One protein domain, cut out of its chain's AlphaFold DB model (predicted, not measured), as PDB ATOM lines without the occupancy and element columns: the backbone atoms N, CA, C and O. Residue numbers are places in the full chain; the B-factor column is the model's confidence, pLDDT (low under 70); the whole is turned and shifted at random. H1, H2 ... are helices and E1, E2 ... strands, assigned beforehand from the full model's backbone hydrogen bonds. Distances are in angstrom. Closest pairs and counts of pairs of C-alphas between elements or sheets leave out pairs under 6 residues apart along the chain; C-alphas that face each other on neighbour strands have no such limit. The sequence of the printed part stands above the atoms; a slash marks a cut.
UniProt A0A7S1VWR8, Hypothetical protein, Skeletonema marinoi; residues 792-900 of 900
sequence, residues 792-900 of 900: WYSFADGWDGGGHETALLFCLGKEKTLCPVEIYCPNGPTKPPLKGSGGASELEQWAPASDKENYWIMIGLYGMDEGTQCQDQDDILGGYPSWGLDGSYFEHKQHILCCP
ATOM      1  N   TRP A 792     151.499  94.756 148.612       95.75
ATOM      2  CA  TRP A 792     152.463  94.356 149.637       95.75
ATOM      3  C   TRP A 792     153.587  95.388 149.729       95.75
ATOM      4  O   TRP A 792     154.138  95.782 148.704       95.75
ATOM      5  N   TYR A 793     153.956  95.756 150.952       95.81
ATOM      6  CA  TYR A 793     155.108  96.598 151.263       95.81
ATOM      7  C   TYR A 793     156.018  95.916 152.299       95.81
ATOM      8  O   TYR A 793     155.625  94.965 152.984       95.81
ATOM      9  N   SER A 794     157.255  96.396 152.387       94.88
ATOM     10  CA  SER A 794     158.347  95.845 153.188       94.88
ATOM     11  C   SER A 794     159.298  96.942 153.688       94.88
ATOM     12  O   SER A 794     159.127  98.118 153.353       94.88
ATOM     13  N   PHE A 795     160.359  96.558 154.403       91.69
ATOM     14  CA  PHE A 795     161.484  97.444 154.737       91.69
ATOM     15  C   PHE A 795     162.070  98.198 153.530       91.69
ATOM     16  O   PHE A 795     162.482  99.346 153.673       91.69
ATOM     17  N   ALA A 796     162.058  97.613 152.326       91.06
ATOM     18  CA  ALA A 796     162.523  98.294 151.112       91.06
ATOM     19  C   ALA A 796     161.586  99.431 150.645       91.06
ATOM     20  O   ALA A 796     161.997 100.296 149.876       91.06
ATOM     21  N   ASP A 797     160.340  99.441 151.125       94.19
ATOM     22  CA  ASP A 797     159.282 100.396 150.777       94.19
ATOM     23  C   ASP A 797     159.011 101.422 151.898       94.19
ATOM     24  O   ASP A 797     158.070 102.227 151.802       94.19
ATOM     25  N   GLY A 798     159.812 101.371 152.969       92.69
ATOM     26  CA  GLY A 798     159.705 102.205 154.166       92.69
ATOM     27  C   GLY A 798     158.773 101.675 155.262       92.69
ATOM     28  O   GLY A 798     158.384 102.463 156.115       92.69
ATOM     29  N   TRP A 799     158.368 100.398 155.235       96.19
ATOM     30  CA  TRP A 799     157.659  99.775 156.364       96.19
ATOM     31  C   TRP A 799     158.670  99.260 157.397       96.19
ATOM     32  O   TRP A 799     159.524  98.445 157.066       96.19
ATOM     33  N   ASP A 800     158.572  99.742 158.632       93.31
ATOM     34  CA  ASP A 800     159.556  99.580 159.713       93.31
ATOM     35  C   ASP A 800     159.328  98.350 160.611       93.31
ATOM     36  O   ASP A 800     160.169  98.030 161.448       93.31
ATOM     37  N   GLY A 801     158.193  97.661 160.463       95.69
ATOM     38  CA  GLY A 801     157.777  96.612 161.396       95.69
ATOM     39  C   GLY A 801     157.208  97.152 162.716       95.69
ATOM     40  O   GLY A 801     157.231  96.428 163.712       95.69
ATOM     41  N   GLY A 802     156.705  98.392 162.733       95.06
ATOM     42  CA  GLY A 802     156.162  99.086 163.901       95.06
ATOM     43  C   GLY A 802     154.899  98.467 164.524       95.06
ATOM     44  O   GLY A 802     154.571  97.291 164.336       95.06
ATOM     45  N   GLY A 803     154.172  99.268 165.307       96.06
ATOM     46  CA  GLY A 803     152.926  98.847 165.959       96.06
ATOM     47  C   GLY A 803     151.732  98.788 164.996       96.06
ATOM     48  O   GLY A 803     151.785  99.294 163.877       96.06
ATOM     49  N   HIS A 804     150.607  98.217 165.435       97.50
ATOM     50  CA  HIS A 804     149.370  98.117 164.635       97.50
ATOM     51  C   HIS A 804     148.794  99.498 164.270       97.50
ATOM     52  O   HIS A 804     148.272  99.693 163.175       97.50
ATOM     53  N   GLU A 805     148.972 100.491 165.146       94.56
ATOM     54  CA  GLU A 805     148.629 101.890 164.864       94.56
ATOM     55  C   GLU A 805     149.587 102.522 163.836       94.56
ATOM     56  O   GLU A 805     149.137 103.155 162.882       94.56
ATOM     57  N   THR A 806     150.897 102.274 163.954       92.88
ATOM     58  CA  THR A 806     151.907 102.685 162.961       92.88
ATOM     59  C   THR A 806     151.612 102.065 161.591       92.88
ATOM     60  O   THR A 806     151.715 102.737 160.570       92.88
ATOM     61  N   ALA A 807     151.143 100.816 161.558       97.44
ATOM     62  CA  ALA A 807     150.726 100.113 160.347       97.44
ATOM     63  C   ALA A 807     149.500 100.751 159.664       97.44
ATOM     64  O   ALA A 807     149.460 100.871 158.435       97.44
ATOM     65  N   LEU A 808     148.513 101.212 160.447       96.44
ATOM     66  CA  LEU A 808     147.390 102.005 159.936       96.44
ATOM     67  C   LEU A 808     147.882 103.322 159.317       96.44
ATOM     68  O   LEU A 808     147.504 103.639 158.187       96.44
ATOM     69  N   LEU A 809     148.751 104.059 160.018       94.12
ATOM     70  CA  LEU A 809     149.331 105.317 159.529       94.12
ATOM     71  C   LEU A 809     150.193 105.117 158.272       94.12
ATOM     72  O   LEU A 809     150.093 105.909 157.334       94.12
ATOM     73  N   PHE A 810     150.976 104.038 158.206       96.00
ATOM     74  CA  PHE A 810     151.779 103.684 157.038       96.00
ATOM     75  C   PHE A 810     150.902 103.461 155.802       96.00
ATOM     76  O   PHE A 810     151.142 104.084 154.768       96.00
ATOM     77  N   CYS A 811     149.856 102.628 155.898       97.31
ATOM     78  CA  CYS A 811     148.957 102.403 154.765       97.31
ATOM     79  C   CYS A 811     148.218 103.684 154.348       97.31
ATOM     80  O   CYS A 811     148.121 103.954 153.149       97.31
ATOM     81  N   LEU A 812     147.771 104.510 155.305       95.31
ATOM     82  CA  LEU A 812     147.158 105.815 155.017       95.31
ATOM     83  C   LEU A 812     148.128 106.752 154.276       95.31
ATOM     84  O   LEU A 812     147.727 107.425 153.329       95.31
ATOM     85  N   GLY A 813     149.417 106.723 154.628       90.81
ATOM     86  CA  GLY A 813     150.495 107.418 153.914       90.81
ATOM     87  C   GLY A 813     150.801 106.882 152.505       90.81
ATOM     88  O   GLY A 813     151.545 107.521 151.765       90.81
ATOM     89  N   LYS A 814     150.225 105.737 152.109       94.81
ATOM     90  CA  LYS A 814     150.239 105.190 150.737       94.81
ATOM     91  C   LYS A 814     148.878 105.348 150.026       94.81
ATOM     92  O   LYS A 814     148.615 104.627 149.066       94.81
ATOM     93  N   GLU A 815     148.007 106.237 150.518       95.06
ATOM     94  CA  GLU A 815     146.614 106.434 150.061       95.06
ATOM     95  C   GLU A 815     145.756 105.151 150.114       95.06
ATOM     96  O   GLU A 815     144.878 104.919 149.282       95.06
ATOM     97  N   LYS A 816     146.023 104.291 151.104       96.00
ATOM     98  CA  LYS A 816     145.395 102.978 151.301       96.00
ATOM     99  C   LYS A 816     144.996 102.775 152.773       96.00
ATOM    100  O   LYS A 816     145.200 103.628 153.628       96.00
ATOM    101  N   THR A 817     144.408 101.631 153.093       97.25
ATOM    102  CA  THR A 817     144.070 101.184 154.458       97.25
ATOM    103  C   THR A 817     144.744  99.841 154.748       97.25
ATOM    104  O   THR A 817     145.252  99.211 153.822       97.25
ATOM    105  N   LEU A 818     144.777  99.371 156.001       97.94
ATOM    106  CA  LEU A 818     145.130  97.968 156.264       97.94
ATOM    107  C   LEU A 818     144.138  97.040 155.547       97.94
ATOM    108  O   LEU A 818     142.937  97.306 155.543       97.94
ATOM    109  N   CYS A 819     144.616  95.935 154.976       97.94
ATOM    110  CA  CYS A 819     143.719  94.906 154.458       97.94
ATOM    111  C   CYS A 819     143.070  94.074 155.585       97.94
ATOM    112  O   CYS A 819     143.713  93.817 156.608       97.94
ATOM    113  N   PRO A 820     141.835  93.573 155.389       97.88
ATOM    114  CA  PRO A 820     141.235  92.589 156.283       97.88
ATOM    115  C   PRO A 820     141.789  91.179 156.022       97.88
ATOM    116  O   PRO A 820     142.316  90.900 154.934       97.88
ATOM    117  N   VAL A 821     141.614  90.255 156.977       97.19
ATOM    118  CA  VAL A 821     142.068  88.848 156.850       97.19
ATOM    119  C   VAL A 821     141.552  88.200 155.568       97.19
ATOM    120  O   VAL A 821     142.265  87.443 154.921       97.19
ATOM    121  N   GLU A 822     140.334  88.534 155.149       97.50
ATOM    122  CA  GLU A 822     139.685  87.994 153.949       97.50
ATOM    123  C   GLU A 822     140.464  88.286 152.646       97.50
ATOM    124  O   GLU A 822     140.355  87.526 151.682       97.50
ATOM    125  N   ILE A 823     141.283  89.349 152.624       96.62
ATOM    126  CA  ILE A 823     142.160  89.710 151.498       96.62
ATOM    127  C   ILE A 823     143.574  89.144 151.675       96.62
ATOM    128  O   ILE A 823     144.151  88.663 150.701       96.62
ATOM    129  N   TYR A 824     144.114  89.126 152.900       95.94
ATOM    130  CA  TYR A 824     145.355  88.399 153.207       95.94
ATOM    131  C   TYR A 824     145.234  86.900 152.897       95.94
ATOM    132  O   TYR A 824     146.185  86.282 152.423       95.94
ATOM    133  N   CYS A 825     144.065  86.318 153.158       96.81
ATOM    134  CA  CYS A 825     143.833  84.883 153.268       96.81
ATOM    135  C   CYS A 825     142.563  84.448 152.508       96.81
ATOM    136  O   CYS A 825     141.650  83.861 153.098       96.81
ATOM    137  N   PRO A 826     142.490  84.661 151.177       96.38
ATOM    138  CA  PRO A 826     141.279  84.422 150.377       96.38
ATOM    139  C   PRO A 826     140.868  82.940 150.277       96.38
ATOM    140  O   PRO A 826     139.810  82.619 149.738       96.38
ATOM    141  N   ASN A 827     141.703  82.025 150.782       96.31
ATOM    142  CA  ASN A 827     141.441  80.588 150.864       96.31
ATOM    143  C   ASN A 827     140.971  80.135 152.267       96.31
ATOM    144  O   ASN A 827     140.716  78.945 152.460       96.31
ATOM    145  N   GLY A 828     140.858  81.059 153.230       95.81
ATOM    146  CA  GLY A 828     140.604  80.781 154.646       95.81
ATOM    147  C   GLY A 828     141.872  80.436 155.450       95.81
ATOM    148  O   GLY A 828     142.970  80.416 154.890       95.81
ATOM    149  N   PRO A 829     141.733  80.154 156.760       96.00
ATOM    150  CA  PRO A 829     142.849  79.795 157.635       96.00
ATOM    151  C   PRO A 829     143.456  78.432 157.278       96.00
ATOM    152  O   PRO A 829     142.810  77.592 156.640       96.00
ATOM    153  N   THR A 830     144.681  78.171 157.744       95.12
ATOM    154  CA  THR A 830     145.514  76.985 157.435       95.12
ATOM    155  C   THR A 830     145.926  76.876 155.959       95.12
ATOM    156  O   THR A 830     146.134  75.776 155.435       95.12
ATOM    157  N   LYS A 831     145.944  77.995 155.230       95.56
ATOM    158  CA  LYS A 831     146.238  78.056 153.789       95.56
ATOM    159  C   LYS A 831     147.225  79.189 153.512       95.56
ATOM    160  O   LYS A 831     147.170  80.189 154.221       95.56
ATOM    161  N   PRO A 832     148.070  79.081 152.470       94.06
ATOM    162  CA  PRO A 832     149.003  80.147 152.139       94.06
ATOM    163  C   PRO A 832     148.303  81.486 151.854       94.06
ATOM    164  O   PRO A 832     147.242  81.486 151.206       94.06
ATOM    165  N   PRO A 833     148.896  82.611 152.296       95.50
ATOM    166  CA  PRO A 833     148.357  83.948 152.078       95.50
ATOM    167  C   PRO A 833     148.399  84.372 150.600       95.50
ATOM    168  O   PRO A 833     148.902  83.665 149.718       95.50
ATOM    169  N   LEU A 834     147.844  85.551 150.316       93.94
ATOM    170  CA  LEU A 834     147.758  86.147 148.986       93.94
ATOM    171  C   LEU A 834     149.146  86.289 148.345       93.94
ATOM    172  O   LEU A 834     149.937  87.166 148.692       93.94
ATOM    173  N   LYS A 835     149.410  85.420 147.363       86.56
ATOM    174  CA  LYS A 835     150.697  85.304 146.673       86.56
ATOM    175  C   LYS A 835     151.143  86.641 146.068       86.56
ATOM    176  O   LYS A 835     150.563  87.103 145.090       86.56
ATOM    177  N   GLY A 836     152.215  87.195 146.624       78.56
ATOM    178  CA  GLY A 836     152.786  88.491 146.247       78.56
ATOM    179  C   GLY A 836     153.740  89.047 147.309       78.56
ATOM    180  O   GLY A 836     154.636  89.812 146.970       78.56
ATOM    181  N   SER A 837     153.598  88.610 148.563       59.88
ATOM    182  CA  SER A 837     154.543  88.878 149.644       59.88
ATOM    183  C   SER A 837     155.930  88.292 149.359       59.88
ATOM    184  O   SER A 837     156.056  87.181 148.839       59.88
ATOM    185  N   GLY A 838     156.975  89.003 149.797       55.88
ATOM    186  CA  GLY A 838     158.302  88.406 150.005       55.88
ATOM    187  C   GLY A 838     158.285  87.334 151.106       55.88
ATOM    188  O   GLY A 838     159.039  86.368 151.038       55.88
ATOM    189  N   GLY A 839     157.340  87.455 152.046       52.41
ATOM    190  CA  GLY A 839     157.081  86.576 153.191       52.41
ATOM    191  C   GLY A 839     156.604  85.154 152.877       52.41
ATOM    192  O   GLY A 839     155.970  84.539 153.722       52.41
ATOM    193  N   ALA A 840     156.952  84.595 151.717       57.97
ATOM    194  CA  ALA A 840     157.040  83.143 151.531       57.97
ATOM    195  C   ALA A 840     158.350  82.574 152.137       57.97
ATOM    196  O   ALA A 840     158.909  81.596 151.642       57.97
ATOM    197  N   SER A 841     158.860  83.228 153.183       62.47
ATOM    198  CA  SER A 841     159.995  82.819 154.002       62.47
ATOM    199  C   SER A 841     159.623  81.636 154.892       62.47
ATOM    200  O   SER A 841     158.550  81.628 155.490       62.47
ATOM    201  N   GLU A 842     160.552  80.703 155.091       74.88
ATOM    202  CA  GLU A 842     160.404  79.537 155.985       74.88
ATOM    203  C   GLU A 842     160.427  79.905 157.494       74.88
ATOM    204  O   GLU A 842     160.653  79.053 158.351       74.88
ATOM    205  N   LEU A 843     160.223  81.184 157.824       91.12
ATOM    206  CA  LEU A 843     160.374  81.786 159.149       91.12
ATOM    207  C   LEU A 843     159.062  82.412 159.631       91.12
ATOM    208  O   LEU A 843     158.186  82.752 158.835       91.12
ATOM    209  N   GLU A 844     158.957  82.617 160.941       95.31
ATOM    210  CA  GLU A 844     157.838  83.304 161.583       95.31
ATOM    211  C   GLU A 844     157.737  84.761 161.105       95.31
ATOM    212  O   GLU A 844     158.677  85.539 161.286       95.31
ATOM    213  N   GLN A 845     156.594  85.117 160.508       96.38
ATOM    214  CA  GLN A 845     156.260  86.470 160.056       96.38
ATOM    215  C   GLN A 845     154.775  86.759 160.291       96.38
ATOM    216  O   GLN A 845     153.909  85.976 159.885       96.38
ATOM    217  N   TRP A 846     154.495  87.913 160.883       97.44
ATOM    218  CA  TRP A 846     153.169  88.434 161.189       97.44
ATOM    219  C   TRP A 846     152.880  89.681 160.351       97.44
ATOM    220  O   TRP A 846     153.761  90.516 160.152       97.44
ATOM    221  N   ALA A 847     151.635  89.834 159.897       97.31
ATOM    222  CA  ALA A 847     151.166  91.038 159.216       97.31
ATOM    223  C   ALA A 847     149.929  91.627 159.923       97.31
ATOM    224  O   ALA A 847     149.062  90.858 160.351       97.31
ATOM    225  N   PRO A 848     149.816  92.962 160.048       98.06
ATOM    226  CA  PRO A 848     148.696  93.606 160.726       98.06
ATOM    227  C   PRO A 848     147.454  93.644 159.823       98.06
ATOM    228  O   PRO A 848     147.553  93.938 158.630       98.06
ATOM    229  N   ALA A 849     146.276  93.371 160.383       98.06
ATOM    230  CA  ALA A 849     145.002  93.319 159.659       98.06
ATOM    231  C   ALA A 849     143.956  94.287 160.240       98.06
ATOM    232  O   ALA A 849     144.002  94.635 161.420       98.06
ATOM    233  N   SER A 850     143.013  94.741 159.411       97.69
ATOM    234  CA  SER A 850     142.062  95.812 159.759       97.69
ATOM    235  C   SER A 850     140.858  95.385 160.609       97.69
ATOM    236  O   SER A 850     140.070  96.234 161.016       97.69
ATOM    237  N   ASP A 851     140.636  94.085 160.810       97.19
ATOM    238  CA  ASP A 851     139.366  93.543 161.320       97.19
ATOM    239  C   ASP A 851     139.136  93.798 162.823       97.19
ATOM    240  O   ASP A 851     137.992  93.791 163.283       97.19
ATOM    241  N   LYS A 852     140.216  94.000 163.590       96.44
ATOM    242  CA  LYS A 852     140.216  94.338 165.025       96.44
ATOM    243  C   LYS A 852     141.411  95.266 165.321       96.44
ATOM    244  O   LYS A 852     142.356  95.335 164.538       96.44
ATOM    245  N   GLU A 853     141.390  95.952 166.461       94.25
ATOM    246  CA  GLU A 853     142.572  96.643 167.003       94.25
ATOM    247  C   GLU A 853     143.652  95.621 167.409       94.25
ATOM    248  O   GLU A 853     143.322  94.540 167.901       94.25
ATOM    249  N   ASN A 854     144.932  95.962 167.215       96.62
ATOM    250  CA  ASN A 854     146.089  95.116 167.539       96.62
ATOM    251  C   ASN A 854     146.022  93.691 166.949       96.62
ATOM    252  O   ASN A 854     146.323  92.699 167.616       96.62
ATOM    253  N   TYR A 855     145.576  93.576 165.699       97.69
ATOM    254  CA  TYR A 855     145.253  92.293 165.084       97.69
ATOM    255  C   TYR A 855     146.304  91.854 164.067       97.69
ATOM    256  O   TYR A 855     146.597  92.587 163.122       97.69
ATOM    257  N   TRP A 856     146.850  90.651 164.259       97.94
ATOM    258  CA  TRP A 856     148.005  90.139 163.520       97.94
ATOM    259  C   TRP A 856     147.746  88.729 162.993       97.94
ATOM    260  O   TRP A 856     147.235  87.871 163.715       97.94
ATOM    261  N   ILE A 857     148.115  88.500 161.732       97.56
ATOM    262  CA  ILE A 857     147.893  87.253 160.992       97.56
ATOM    263  C   ILE A 857     149.232  86.615 160.636       97.56
ATOM    264  O   ILE A 857     150.141  87.299 160.162       97.56
ATOM    265  N   MET A 858     149.343  85.301 160.833       96.94
ATOM    266  CA  MET A 858     150.521  84.524 160.451       96.94
ATOM    267  C   MET A 858     150.616  84.420 158.926       96.94
ATOM    268  O   MET A 858     149.810  83.740 158.286       96.94
ATOM    269  N   ILE A 859     151.612  85.088 158.342       96.38
ATOM    270  CA  ILE A 859     151.904  85.038 156.900       96.38
ATOM    271  C   ILE A 859     153.130  84.170 156.579       96.38
ATOM    272  O   ILE A 859     153.221  83.657 155.466       96.38
ATOM    273  N   GLY A 860     154.034  83.989 157.549       94.75
ATOM    274  CA  GLY A 860     155.207  83.112 157.476       94.75
ATOM    275  C   GLY A 860     154.905  81.688 157.956       94.75
ATOM    276  O   GLY A 860     153.882  81.118 157.586       94.75
ATOM    277  N   LEU A 861     155.785  81.109 158.778       94.31
ATOM    278  CA  LEU A 861     155.583  79.812 159.442       94.31
ATOM    279  C   LEU A 861     155.867  79.912 160.947       94.31
ATOM    280  O   LEU A 861     157.015  80.111 161.341       94.31
ATOM    281  N   TYR A 862     154.864  79.691 161.800       94.50
ATOM    282  CA  TYR A 862     155.105  79.529 163.237       94.50
ATOM    283  C   TYR A 862     155.592  78.102 163.524       94.50
ATOM    284  O   TYR A 862     154.978  77.125 163.094       94.50
ATOM    285  N   GLY A 863     156.729  77.964 164.212       93.38
ATOM    286  CA  GLY A 863     157.299  76.655 164.568       93.38
ATOM    287  C   GLY A 863     157.616  75.720 163.384       93.38
ATOM    288  O   GLY A 863     157.724  74.513 163.595       93.38
ATOM    289  N   MET A 864     157.760  76.257 162.164       91.50
ATOM    290  CA  MET A 864     157.877  75.513 160.893       91.50
ATOM    291  C   MET A 864     156.642  74.665 160.498       91.50
ATOM    292  O   MET A 864     156.764  73.764 159.670       91.50
ATOM    293  N   ASP A 865     155.445  74.947 161.033       94.31
ATOM    294  CA  ASP A 865     154.199  74.274 160.617       94.31
ATOM    295  C   ASP A 865     153.428  75.084 159.555       94.31
ATOM    296  O   ASP A 865     152.868  76.143 159.848       94.31
ATOM    297  N   GLU A 866     153.329  74.551 158.330       93.38
ATOM    298  CA  GLU A 866     152.495  75.090 157.235       93.38
ATOM    299  C   GLU A 866     151.021  75.278 157.640       93.38
ATOM    300  O   GLU A 866     150.328  76.148 157.109       93.38
ATOM    301  N   GLY A 867     150.529  74.493 158.604       95.44
ATOM    302  CA  GLY A 867     149.181  74.614 159.151       95.44
ATOM    303  C   GLY A 867     148.907  75.951 159.843       95.44
ATOM    304  O   GLY A 867     147.744  76.350 159.922       95.44
ATOM    305  N   THR A 868     149.939  76.666 160.302       96.12
ATOM    306  CA  THR A 868     149.804  77.941 161.035       96.12
ATOM    307  C   THR A 868     149.491  79.137 160.136       96.12
ATOM    308  O   THR A 868     148.974  80.142 160.621       96.12
ATOM    309  N   GLN A 869     149.715  79.029 158.821       96.00
ATOM    310  CA  GLN A 869     149.437  80.115 157.877       96.00
ATOM    311  C   GLN A 869     147.969  80.540 157.883       96.00
ATOM    312  O   GLN A 869     147.051  79.714 157.895       96.00
ATOM    313  N   CYS A 870     147.752  81.854 157.825       96.94
ATOM    314  CA  CYS A 870     146.436  82.482 157.822       96.94
ATOM    315  C   CYS A 870     145.568  82.206 159.063       96.94
ATOM    316  O   CYS A 870     144.353  82.396 159.008       96.94
ATOM    317  N   GLN A 871     146.169  81.776 160.176       97.25
ATOM    318  CA  GLN A 871     145.559  81.886 161.504       97.25
ATOM    319  C   GLN A 871     145.917  83.242 162.133       97.25
ATOM    320  O   GLN A 871     146.920  83.860 161.750       97.25
ATOM    321  N   ASP A 872     145.100  83.711 163.076       96.69
ATOM    322  CA  ASP A 872     145.405  84.914 163.851       96.69
ATOM    323  C   ASP A 872     146.272  84.599 165.090       96.69
ATOM    324  O   ASP A 872     146.472  83.443 165.471       96.69
ATOM    325  N   GLN A 873     146.867  85.634 165.681       96.44
ATOM    326  CA  GLN A 873     147.787  85.484 166.808       96.44
ATOM    327  C   GLN A 873     147.090  85.053 168.124       96.44
ATOM    328  O   GLN A 873     147.732  84.416 168.962       96.44
ATOM    329  N   ASP A 874     145.786  85.310 168.284       95.19
ATOM    330  CA  ASP A 874     144.955  84.851 169.412       95.19
ATOM    331  C   ASP A 874     144.623  83.352 169.251       95.19
ATOM    332  O   ASP A 874     144.788  82.581 170.198       95.19
ATOM    333  N   ASP A 875     144.295  82.904 168.032       95.81
ATOM    334  CA  ASP A 875     144.106  81.486 167.671       95.81
ATOM    335  C   ASP A 875     145.374  80.635 167.917       95.81
ATOM    336  O   ASP A 875     145.271  79.500 168.393       95.81
ATOM    337  N   ILE A 876     146.574  81.159 167.615       96.12
ATOM    338  CA  ILE A 876     147.847  80.427 167.790       96.12
ATOM    339  C   ILE A 876     148.359  80.481 169.243       96.12
ATOM    340  O   ILE A 876     148.849  79.468 169.749       96.12
ATOM    341  N   LEU A 877     148.303  81.646 169.911       95.44
ATOM    342  CA  LEU A 877     149.006  81.890 171.188       95.44
ATOM    343  C   LEU A 877     148.097  82.187 172.395       95.44
ATOM    344  O   LEU A 877     148.588  82.194 173.525       95.44
ATOM    345  N   GLY A 878     146.790  82.381 172.201       94.12
ATOM    346  CA  GLY A 878     145.818  82.570 173.286       94.12
ATOM    347  C   GLY A 878     145.766  83.977 173.894       94.12
ATOM    348  O   GLY A 878     145.436  84.115 175.077       94.12
ATOM    349  N   GLY A 879     146.116  85.008 173.120       92.94
ATOM    350  CA  GLY A 879     145.862  86.408 173.465       92.94
ATOM    351  C   GLY A 879     146.679  87.399 172.636       92.94
ATOM    352  O   GLY A 879     147.849  87.135 172.366       92.94
ATOM    353  N   TYR A 880     146.072  88.550 172.307       93.50
ATOM    354  CA  TYR A 880     146.674  89.671 171.557       93.50
ATOM    355  C   TYR A 880     148.119  89.998 171.987       93.50
ATOM    356  O   TYR A 880     148.416  89.979 173.189       93.50
ATOM    357  N   PRO A 881     149.017  90.383 171.060       95.50
ATOM    358  CA  PRO A 881     150.432  90.504 171.368       95.50
ATOM    359  C   PRO A 881     150.753  91.875 171.966       95.50
ATOM    360  O   PRO A 881     150.318  92.904 171.445       95.50
ATOM    361  N   SER A 882     151.581  91.924 173.013       94.38
ATOM    362  CA  SER A 882     152.090  93.203 173.533       94.38
ATOM    363  C   SER A 882     152.955  93.925 172.494       94.38
ATOM    364  O   SER A 882     152.739  95.106 172.252       94.38
ATOM    365  N   TRP A 883     153.824  93.186 171.789       96.06
ATOM    366  CA  TRP A 883     154.670  93.692 170.695       96.06
ATOM    367  C   TRP A 883     153.895  94.202 169.470       96.06
ATOM    368  O   TRP A 883     154.463  94.794 168.553       96.06
ATOM    369  N   GLY A 884     152.585  93.959 169.414       96.25
ATOM    370  CA  GLY A 884     151.726  94.518 168.378       96.25
ATOM    371  C   GLY A 884     151.301  95.966 168.649       96.25
ATOM    372  O   GLY A 884     150.760  96.618 167.757       96.25
ATOM    373  N   LEU A 885     151.562  96.486 169.853       93.69
ATOM    374  CA  LEU A 885     151.294  97.873 170.245       93.69
ATOM    375  C   LEU A 885     152.509  98.800 170.059       93.69
ATOM    376  O   LEU A 885     152.359 100.017 170.158       93.69
ATOM    377  N   ASP A 886     153.692  98.245 169.785       91.38
ATOM    378  CA  ASP A 886     154.975  98.953 169.737       91.38
ATOM    379  C   ASP A 886     155.882  98.456 168.587       91.38
ATOM    380  O   ASP A 886     155.488  97.620 167.770       91.38
ATOM    381  N   GLY A 887     157.096  99.011 168.490       86.94
ATOM    382  CA  GLY A 887     158.105  98.650 167.484       86.94
ATOM    383  C   GLY A 887     158.996  97.448 167.834       86.94
ATOM    384  O   GLY A 887     159.916  97.140 167.078       86.94
ATOM    385  N   SER A 888     158.770  96.750 168.952       90.88
ATOM    386  CA  SER A 888     159.507  95.514 169.259       90.88
ATOM    387  C   SER A 888     159.087  94.375 168.322       90.88
ATOM    388  O   SER A 888     158.027  94.443 167.703       90.88
ATOM    389  N   TYR A 889     159.896  93.314 168.193       94.06
ATOM    390  CA  TYR A 889     159.604  92.181 167.292       94.06
ATOM    391  C   TYR A 889     159.506  92.577 165.796       94.06
ATOM    392  O   TYR A 889     158.851  91.894 165.003       94.06
ATOM    393  N   PHE A 890     160.144  93.681 165.384       94.12
ATOM    394  CA  PHE A 890     160.169  94.165 163.994       94.12
ATOM    395  C   PHE A 890     160.730  93.118 163.015       94.12
ATOM    396  O   PHE A 890     160.269  92.997 161.878       94.12
ATOM    397  N   GLU A 891     161.664  92.286 163.478       93.50
ATOM    398  CA  GLU A 891     162.245  91.159 162.751       93.50
ATOM    399  C   GLU A 891     161.200  90.096 162.364       93.50
ATOM    400  O   GLU A 891     161.381  89.383 161.373       93.50
ATOM    401  N   HIS A 892     160.074  90.047 163.081       95.44
ATOM    402  CA  HIS A 892     158.916  89.191 162.824       95.44
ATOM    403  C   HIS A 892     157.744  89.923 162.141       95.44
ATOM    404  O   HIS A 892     156.707  89.307 161.904       95.44
ATOM    405  N   LYS A 893     157.891  91.211 161.801       96.06
ATOM    406  CA  LYS A 893     156.841  92.072 161.222       96.06
ATOM    407  C   LYS A 893     157.250  92.686 159.872       96.06
ATOM    408  O   LYS A 893     156.830  93.789 159.535       96.06
ATOM    409  N   GLN A 894     158.066  91.997 159.068       95.38
ATOM    410  CA  GLN A 894     158.765  92.588 157.910       95.38
ATOM    411  C   GLN A 894     157.869  92.958 156.710       95.38
ATOM    412  O   GLN A 894     158.352  93.556 155.743       95.38
ATOM    413  N   HIS A 895     156.577  92.605 156.740       96.12
ATOM    414  CA  HIS A 895     155.643  92.810 155.631       96.12
ATOM    415  C   HIS A 895     154.262  93.290 156.081       96.12
ATOM    416  O   HIS A 895     153.720  92.843 157.090       96.12
ATOM    417  N   ILE A 896     153.657  94.133 155.246       97.31
ATOM    418  CA  ILE A 896     152.322  94.706 155.430       97.31
ATOM    419  C   ILE A 896     151.574  94.701 154.090       97.31
ATOM    420  O   ILE A 896     152.184  94.915 153.041       97.31
ATOM    421  N   LEU A 897     150.263  94.440 154.103       96.94
ATOM    422  CA  LEU A 897     149.405  94.508 152.916       96.94
ATOM    423  C   LEU A 897     148.384  95.640 153.077       96.94
ATOM    424  O   LEU A 897     147.532  95.594 153.968       96.94
ATOM    425  N   CYS A 898     148.447  96.632 152.188       97.69
ATOM    426  CA  CYS A 898     147.516  97.756 152.189       97.69
ATOM    427  C   CYS A 898     146.478  97.636 151.059       97.69
ATOM    428  O   CYS A 898     146.817  97.357 149.905       97.69
ATOM    429  N   CYS A 899     145.215  97.899 151.384       96.94
ATOM    430  CA  CYS A 899     144.049  97.822 150.504       96.94
ATOM    431  C   CYS A 899     143.586  99.223 150.055       96.94
ATOM    432  O   CYS A 899     143.682 100.160 150.847       96.94
ATOM    433  N   PRO A 900     143.097  99.395 148.812       94.50
ATOM    434  CA  PRO A 900     142.453 100.636 148.368       94.50
ATOM    435  C   PRO A 900     141.072 100.861 149.007       94.50
ATOM    436  O   PRO A 900     140.456  99.865 149.449       94.50
TER     437      PRO A 900
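Overview. This is residues 792 to 900 of the 900 residues of the protein "Hypothetical protein" of Skeletonema marinoi (UniProt A0A7S1VWR8). Little regular structure: a rounded body mostly of loops round two small antiparallel strand pairs, E2-E3 in the middle and E1-E4 next to it, with H1 packed on E4. The 109 printed residues have three helices and four strands, in order E1 H1 H2 E2 E3 H3 E4, class mixed, only 32 residues in named elements. It is compact, radius of gyration of the C-alphas 12.2 A, spans 34 by 27 by 24 A.

Arrangement. E1, residues 792 to 794, pairs with E4, residues 895 to 899: N 793 and O 896, 2.9 A. H1, residues 804 to 812, has Cys 811 closest to Cys 898 of E4, C-alphas 5.5 A apart. H2, residues 821 to 824, is apart from H1 and too short for an O i to N i+4 pair; its one O i to N i+3 pair is within hydrogen-bond range. E2, residues 846 to 848, and E3, residues 856 to 858, form a hairpin: N 857 and O 847, 2.9 A. The closest C-alphas of E2 and E4, Ala 847 and Ile 896, are 5.4 A apart. H3, residues 873 to 877, comes closest to E3 at Gln 873 and Trp 856, C-alphas 5.7 A apart. In H1 and H3 every O i to N i+4 pair is within range.

Along the chain. E1 begins at C-alpha 792 (152.463, 94.356, 149.637). H1 is 12.5 A long; E4, 13.6 A, ends at C-alpha 899 (144.049, 97.822, 150.504).

Size, cuts and confidence. The C-alphas farthest apart, Glu 815 and Gly 863, are 34.8 A apart. The printed part has no cut; links H2 to E2, E3 to H3 and H3 to E4 are long. Residues 837 to 841 have pLDDT under 70.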